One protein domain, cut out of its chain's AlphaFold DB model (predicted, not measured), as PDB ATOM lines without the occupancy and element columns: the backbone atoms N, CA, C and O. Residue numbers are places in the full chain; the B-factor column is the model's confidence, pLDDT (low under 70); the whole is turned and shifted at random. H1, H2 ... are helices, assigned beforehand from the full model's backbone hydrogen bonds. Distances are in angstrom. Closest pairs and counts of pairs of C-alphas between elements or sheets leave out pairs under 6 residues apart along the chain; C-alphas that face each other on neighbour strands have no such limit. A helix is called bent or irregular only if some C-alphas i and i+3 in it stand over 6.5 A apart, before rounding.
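AT A GLANCE: This is residues 65 to 119 of the 122 residues of an uncharacterized protein of Schaedlerella arabinosiphila (UniProt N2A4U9). Little regular structure is here: looped chain forms the body between two helices at opposite ends of a long, thin outline, H1 at one end and H2 at the other, where residues 113 to 119 stick out. Short antiparallel pairings, residues 70 to 71 with 74 to 75 and 74 to 75 with 96 to 97, tie the loops together. The printed part has 55 residues, 19 of them in H1 then H2, with no named strand; the class is all helix. It is loose, with a radius of gyration of the C-alphas of 13.5 A, and spans 48 by 20 by 16 A.

HOW THE PARTS SIT: H1, residues 78 to 88, and H2, residues 110 to 117, are apart. In H1 every O i to N i+4 pair is within hydrogen-bond range; in H2, 1 of 4 is, beside 4 of 5 O i to N i+3 pairs.

IN THESE COORDINATES: Find C-alpha 78 at (80.267, 16.026, 3.812); H1 runs 15.3 A from there to C-alpha 88. H2 runs 11.4 A to C-alpha 117 at (70.060, 40.155, -8.665), irregular, but only just: C-alphas 112 and 115 are 6.7 A apart.

THE WHOLE: The C-alphas farthest apart, those of Ala 89 and Asp 119, are 48.4 A apart. The printed part has no cut; the H1 to H2 link is long, 21 residues. Look for pLDDT under 70 at residues 91 to 93, 98 to 103 and 115 to 119.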
ATOM      1  N   LEU A  65      69.218  19.345  -8.303       74.81
ATOM      2  CA  LEU A  65      69.881  20.425  -9.045       74.81
ATOM      3  C   LEU A  65      69.841  21.771  -8.305       74.81
ATOM      4  O   LEU A  65      70.734  22.592  -8.472       74.81
ATOM      5  N   ASN A  66      68.836  21.969  -7.449       77.81
ATOM      6  CA  ASN A  66      68.659  23.191  -6.664       77.81
ATOM      7  C   ASN A  66      69.383  23.122  -5.308       77.81
ATOM      8  O   ASN A  66      69.324  24.073  -4.533       77.81
ATOM      9  N   CYS A  67      70.035  22.001  -4.987       82.94
ATOM     10  CA  CYS A  67      70.681  21.781  -3.696       82.94
ATOM     11  C   CYS A  67      72.093  22.389  -3.659       82.94
ATOM     12  O   CYS A  67      72.844  22.278  -4.624       82.94
ATOM     13  N   GLU A  68      72.488  22.984  -2.532       88.06
ATOM     14  CA  GLU A  68      73.821  23.570  -2.322       88.06
ATOM     15  C   GLU A  68      74.949  22.535  -2.412       88.06
ATOM     16  O   GLU A  68      76.083  22.874  -2.726       88.06
ATOM     17  N   PHE A  69      74.625  21.266  -2.157       86.75
ATOM     18  CA  PHE A  69      75.566  20.151  -2.175       86.75
ATOM     19  C   PHE A  69      75.604  19.420  -3.519       86.75
ATOM     20  O   PHE A  69      76.044  18.272  -3.578       86.75
ATOM     21  N   TYR A  70      75.033  19.996  -4.575       82.81
ATOM     22  CA  TYR A  70      75.108  19.424  -5.911       82.81
ATOM     23  C   TYR A  70      76.299  20.005  -6.664       82.81
ATOM     24  O   TYR A  70      76.389  21.216  -6.847       82.81
ATOM     25  N   ASP A  71      77.173  19.121  -7.137       84.50
ATOM     26  CA  ASP A  71      78.263  19.471  -8.038       84.50
ATOM     27  C   ASP A  71      78.388  18.405  -9.128       84.50
ATOM     28  O   ASP A  71      78.652  17.234  -8.847       84.50
ATOM     29  N   SER A  72      78.170  18.814 -10.379       82.81
ATOM     30  CA  SER A  72      78.500  18.026 -11.574       82.81
ATOM     31  C   SER A  72      77.983  16.573 -11.561       82.81
ATOM     32  O   SER A  72      78.677  15.646 -11.976       82.81
ATOM     33  N   GLY A  73      76.760  16.348 -11.062       79.00
ATOM     34  CA  GLY A  73      76.134  15.015 -10.977       79.00
ATOM     35  C   GLY A  73      76.400  14.241  -9.676       79.00
ATOM     36  O   GLY A  73      75.872  13.139  -9.488       79.00
ATOM     37  N   TYR A  74      77.167  14.817  -8.757       82.62
ATOM     38  CA  TYR A  74      77.541  14.215  -7.481       82.62
ATOM     39  C   TYR A  74      77.012  15.029  -6.298       82.62
ATOM     40  O   TYR A  74      76.744  16.228  -6.396       82.62
ATOM     41  N   CYS A  75      76.832  14.354  -5.161       81.44
ATOM     42  CA  CYS A  75      76.541  14.997  -3.888       81.44
ATOM     43  C   CYS A  75      77.844  15.248  -3.123       81.44
ATOM     44  O   CYS A  75      78.590  14.308  -2.858       81.44
ATOM     45  N   THR A  76      78.080  16.500  -2.737       85.62
ATOM     46  CA  THR A  76      79.253  16.962  -1.978       85.62
ATOM     47  C   THR A  76      78.948  17.186  -0.494       85.62
ATOM     48  O   THR A  76      79.756  17.766   0.230       85.62
ATOM     49  N   ASN A  77      77.785  16.734  -0.004       85.19
ATOM     50  CA  ASN A  77      77.420  16.873   1.404       85.19
ATOM     51  C   ASN A  77      78.354  16.011   2.260       85.19
ATOM     52  O   ASN A  77      78.254  14.784   2.258       85.19
ATOM     53  N   ARG A  78      79.229  16.676   3.017       82.25
ATOM     54  CA  ARG A  78      80.267  16.026   3.812       82.25
ATOM     55  C   ARG A  78      79.710  15.085   4.880       82.25
ATOM     56  O   ARG A  78      80.177  13.960   4.955       82.25
ATOM     57  N   LYS A  79      78.647  15.473   5.597       82.00
ATOM     58  CA  LYS A  79      77.993  14.597   6.589       82.00
ATOM     59  C   LYS A  79      77.475  13.307   5.954       82.00
ATOM     60  O   LYS A  79      77.596  12.233   6.528       82.00
ATOM     61  N   LYS A  80      76.901  13.408   4.751       78.75
ATOM     62  CA  LYS A  80      76.399  12.243   4.012       78.75
ATOM     63  C   LYS A  80      77.536  11.362   3.492       78.75
ATOM     64  O   LYS A  80      77.402  10.143   3.507       78.75
ATOM     65  N   ILE A  81      78.627  11.968   3.027       82.88
ATOM     66  CA  ILE A  81      79.825  11.245   2.586       82.88
ATOM     67  C   ILE A  81      80.457  10.513   3.769       82.88
ATOM     68  O   ILE A  81      80.722   9.326   3.635       82.88
ATOM     69  N   GLU A  82      80.639  11.174   4.913       83.06
ATOM     70  CA  GLU A  82      81.182  10.582   6.144       83.06
ATOM     71  C   GLU A  82      80.303   9.421   6.620       83.06
ATOM     72  O   GLU A  82      80.795   8.306   6.728       83.06
ATOM     73  N   ALA A  83      78.982   9.611   6.730       82.00
ATOM     74  CA  ALA A  83      78.067   8.542   7.137       82.00
ATOM     75  C   ALA A  83      78.145   7.293   6.238       82.00
ATOM     76  O   ALA A  83      78.114   6.167   6.728       82.00
ATOM     77  N   ILE A  84      78.252   7.471   4.916       79.56
ATOM     78  CA  ILE A  84      78.413   6.348   3.980       79.56
ATOM     79  C   ILE A  84      79.822   5.753   4.095       79.56
ATOM     80  O   ILE A  84      79.978   4.536   4.086       79.56
ATOM     81  N   SER A  85      80.849   6.590   4.212       82.88
ATOM     82  CA  SER A  85      82.240   6.143   4.339       82.88
ATOM     83  C   SER A  85      82.437   5.295   5.593       82.88
ATOM     84  O   SER A  85      83.088   4.256   5.505       82.88
ATOM     85  N   ASP A  86      81.806   5.682   6.701       83.81
ATOM     86  CA  ASP A  86      81.799   4.956   7.971       83.81
ATOM     87  C   ASP A  86      81.037   3.633   7.856       83.81
ATOM     88  O   ASP A  86      81.544   2.594   8.270       83.81
ATOM     89  N   MET A  87      79.851   3.640   7.232       83.62
ATOM     90  CA  MET A  87      79.046   2.425   7.031       83.62
ATOM     91  C   MET A  87      79.788   1.331   6.259       83.62
ATOM     92  O   MET A  87      79.550   0.149   6.501       83.62
ATOM     93  N   PHE A  88      80.661   1.710   5.325       80.50
ATOM     94  CA  PHE A  88      81.373   0.762   4.467       80.50
ATOM     95  C   PHE A  88      82.882   0.668   4.751       80.50
ATOM     96  O   PHE A  88      83.571  -0.087   4.068       80.50
ATOM     97  N   ALA A  89      83.408   1.412   5.732       80.75
ATOM     98  CA  ALA A  89      84.841   1.526   6.034       80.75
ATOM     99  C   ALA A  89      85.722   1.880   4.809       80.75
ATOM    100  O   ALA A  89      86.859   1.426   4.687       80.75
ATOM    101  N   ILE A  90      85.195   2.687   3.878       74.06
ATOM    102  CA  ILE A  90      85.858   3.023   2.597       74.06
ATOM    103  C   ILE A  90      86.750   4.279   2.720       74.06
ATOM    104  O   ILE A  90      87.603   4.527   1.862       74.06
ATOM    105  N   GLY A  91      86.605   5.055   3.800       67.88
ATOM    106  CA  GLY A  91      87.332   6.312   4.010       67.88
ATOM    107  C   GLY A  91      86.975   7.404   2.989       67.88
ATOM    108  O   GLY A  91      85.990   7.308   2.260       67.88
ATOM    109  N   ASP A  92      87.801   8.446   2.902       63.91
ATOM    110  CA  ASP A  92      87.470   9.755   2.300       63.91
ATOM    111  C   ASP A  92      87.268   9.777   0.768       63.91
ATOM    112  O   ASP A  92      87.075  10.837   0.168       63.91
ATOM    113  N   LYS A  93      87.340   8.626   0.089       69.94
ATOM    114  CA  LYS A  93      87.279   8.533  -1.383       69.94
ATOM    115  C   LYS A  93      85.874   8.265  -1.932       69.94
ATOM    116  O   LYS A  93      85.706   8.129  -3.146       69.94
ATOM    117  N   VAL A  94      84.858   8.185  -1.072       76.50
ATOM    118  CA  VAL A  94      83.477   7.911  -1.481       76.50
ATOM    119  C   VAL A  94      82.899   9.089  -2.269       76.50
ATOM    120  O   VAL A  94      82.791  10.210  -1.775       76.50
ATOM    121  N   ARG A  95      82.456   8.823  -3.504       74.88
ATOM    122  CA  ARG A  95      81.684   9.775  -4.315       74.88
ATOM    123  C   ARG A  95      80.252   9.281  -4.448       74.88
ATOM    124  O   ARG A  95      80.001   8.215  -5.004       74.88
ATOM    125  N   VAL A  96      79.302  10.081  -3.976       74.44
ATOM    126  CA  VAL A  96      77.877   9.739  -4.030       74.44
ATOM    127  C   VAL A  96      77.286  10.300  -5.319       74.44
ATOM    128  O   VAL A  96      76.988  11.493  -5.409       74.44
ATOM    129  N   LYS A  97      77.127   9.449  -6.338       75.81
ATOM    130  CA  LYS A  97      76.393   9.813  -7.557       75.81
ATOM    131  C   LYS A  97      74.919  10.013  -7.203       75.81
ATOM    132  O   LYS A  97      74.335   9.177  -6.516       75.81
ATOM    133  N   LYS A  98      74.310  11.102  -7.669       68.69
ATOM    134  CA  LYS A  98      72.870  11.310  -7.496       68.69
ATOM    135  C   LYS A  98      72.111  10.743  -8.685       68.69
ATOM    136  O   LYS A  98      72.316  11.176  -9.814       68.69
ATOM    137  N   THR A  99      71.242   9.777  -8.415       59.69
ATOM    138  CA  THR A  99      70.352   9.158  -9.407       59.69
ATOM    139  C   THR A  99      68.887   9.546  -9.207       59.69
ATOM    140  O   THR A  99      68.059   9.186 -10.036       59.69
ATOM    141  N   ASP A 100      68.555  10.287  -8.146       64.19
ATOM    142  CA  ASP A 100      67.186  10.655  -7.798       64.19
ATOM    143  C   ASP A 100      66.887  12.150  -7.978       64.19
ATOM    144  O   ASP A 100      67.742  13.032  -7.869       64.19
ATOM    145  N   HIS A 101      65.610  12.443  -8.234       64.94
ATOM    146  CA  HIS A 101      65.098  13.808  -8.348       64.94
ATOM    147  C   HIS A 101      64.820  14.470  -6.985       64.94
ATOM    148  O   HIS A 101      64.458  15.644  -6.959       64.94
ATOM    149  N   LYS A 102      65.005  13.761  -5.859       64.00
ATOM    150  CA  LYS A 102      64.657  14.232  -4.506       64.00
ATOM    151  C   LYS A 102      65.854  14.145  -3.560       64.00
ATOM    152  O   LYS A 102      66.398  13.077  -3.320       64.00
ATOM    153  N   CYS A 103      66.253  15.273  -2.978       67.62
ATOM    154  CA  CYS A 103      67.377  15.330  -2.042       67.62
ATOM    155  C   CYS A 103      66.884  15.192  -0.595       67.62
ATOM    156  O   CYS A 103      66.212  16.093  -0.118       67.62
ATOM    157  N   LYS A 104      67.242  14.117   0.126       71.94
ATOM    158  CA  LYS A 104      66.900  13.996   1.564       71.94
ATOM    159  C   LYS A 104      67.531  15.106   2.418       71.94
ATOM    160  O   LYS A 104      66.855  15.709   3.234       71.94
ATOM    161  N   GLU A 105      68.796  15.427   2.153       76.12
ATOM    162  CA  GLU A 105      69.547  16.514   2.807       76.12
ATOM    163  C   GLU A 105      69.394  17.828   2.024       76.12
ATOM    164  O   GLU A 105      70.376  18.443   1.604       76.12
ATOM    165  N   TYR A 106      68.163  18.182   1.653       75.75
ATOM    166  CA  TYR A 106      67.920  19.355   0.822       75.75
ATOM    167  C   TYR A 106      68.266  20.642   1.571       75.75
ATOM    168  O   TYR A 106      67.644  20.979   2.575       75.75
ATOM    169  N   LYS A 107      69.221  21.396   1.028       85.12
ATOM    170  CA  LYS A 107      69.455  22.789   1.388       85.12
ATOM    171  C   LYS A 107      69.597  23.590   0.108       85.12
ATOM    172  O   LYS A 107      70.390  23.232  -0.757       85.12
ATOM    173  N   LEU A 108      68.762  24.609  -0.043       82.69
ATOM    174  CA  LEU A 108      68.666  25.400  -1.264       82.69
ATOM    175  C   LEU A 108      69.993  26.098  -1.562       82.69
ATOM    176  O   LEU A 108      70.550  26.753  -0.686       82.69
ATOM    177  N   ASN A 109      70.476  25.992  -2.797       83.75
ATOM    178  CA  ASN A 109      71.655  26.715  -3.252       83.75
ATOM    179  C   ASN A 109      71.301  28.201  -3.453       83.75
ATOM    180  O   ASN A 109      70.625  28.518  -4.430       83.75
ATOM    181  N   PRO A 110      71.767  29.142  -2.609       76.38
ATOM    182  CA  PRO A 110      71.414  30.555  -2.755       76.38
ATOM    183  C   PRO A 110      71.960  31.173  -4.052       76.38
ATOM    184  O   PRO A 110      71.475  32.212  -4.499       76.38
ATOM    185  N   ASN A 111      72.935  30.530  -4.706       78.44
ATOM    186  CA  ASN A 111      73.475  31.007  -5.975       78.44
ATOM    187  C   ASN A 111      72.451  30.981  -7.116       78.44
ATOM    188  O   ASN A 111      72.634  31.727  -8.075       78.44
ATOM    189  N   ILE A 112      71.365  30.203  -7.014       75.25
ATOM    190  CA  ILE A 112      70.302  30.204  -8.035       75.25
ATOM    191  C   ILE A 112      69.642  31.581  -8.182       75.25
ATOM    192  O   ILE A 112      69.151  31.923  -9.251       75.25
ATOM    193  N   PHE A 113      69.682  32.404  -7.131       73.00
ATOM    194  CA  PHE A 113      69.121  33.753  -7.148       73.00
ATOM    195  C   PHE A 113      70.109  34.806  -7.663       73.00
ATOM    196  O   PHE A 113      69.702  35.929  -7.942       73.00
ATOM    197  N   LYS A 114      71.400  34.475  -7.841       71.12
ATOM    198  CA  LYS A 114      72.408  35.447  -8.309       71.12
ATOM    199  C   LYS A 114      72.089  36.000  -9.697       71.12
ATOM    200  O   LYS A 114      72.329  37.178  -9.937       71.12
ATOM    201  N   ALA A 115      71.520  35.180 -10.582       64.06
ATOM    202  CA  ALA A 115      71.085  35.621 -11.908       64.06
ATOM    203  C   ALA A 115      69.943  36.651 -11.845       64.06
ATOM    204  O   ALA A 115      69.842  37.497 -12.719       64.06
ATOM    205  N   LEU A 116      69.122  36.625 -10.790       62.91
ATOM    206  CA  LEU A 116      67.991  37.545 -10.618       62.91
ATOM    207  C   LEU A 116      68.399  38.897 -10.016       62.91
ATOM    208  O   LEU A 116      67.644  39.860 -10.108       62.91
ATOM    209  N   ILE A 117      69.569  38.962  -9.373       66.00
ATOM    210  CA  ILE A 117      70.060  40.155  -8.665       66.00
ATOM    211  C   ILE A 117      71.014  40.981  -9.546       66.00
ATOM    212  O   ILE A 117      71.153  42.182  -9.330       66.00
ATOM    213  N   LYS A 118      71.646  40.371 -10.560       55.88
ATOM    214  CA  LYS A 118      72.671  41.027 -11.391       55.88
ATOM    215  C   LYS A 118      72.179  42.195 -12.262       55.88
ATOM    216  O   LYS A 118      73.013  42.997 -12.651       55.88
ATOM    217  N   ASP A 119      70.875  42.355 -12.479       48.06
ATOM    218  CA  ASP A 119      70.323  43.390 -13.377       48.06
ATOM    219  C   ASP A 119      69.939  44.718 -12.685       48.06
ATOM    220  O   ASP A 119      69.115  45.464 -13.212       48.06
TER     221      ASP A 119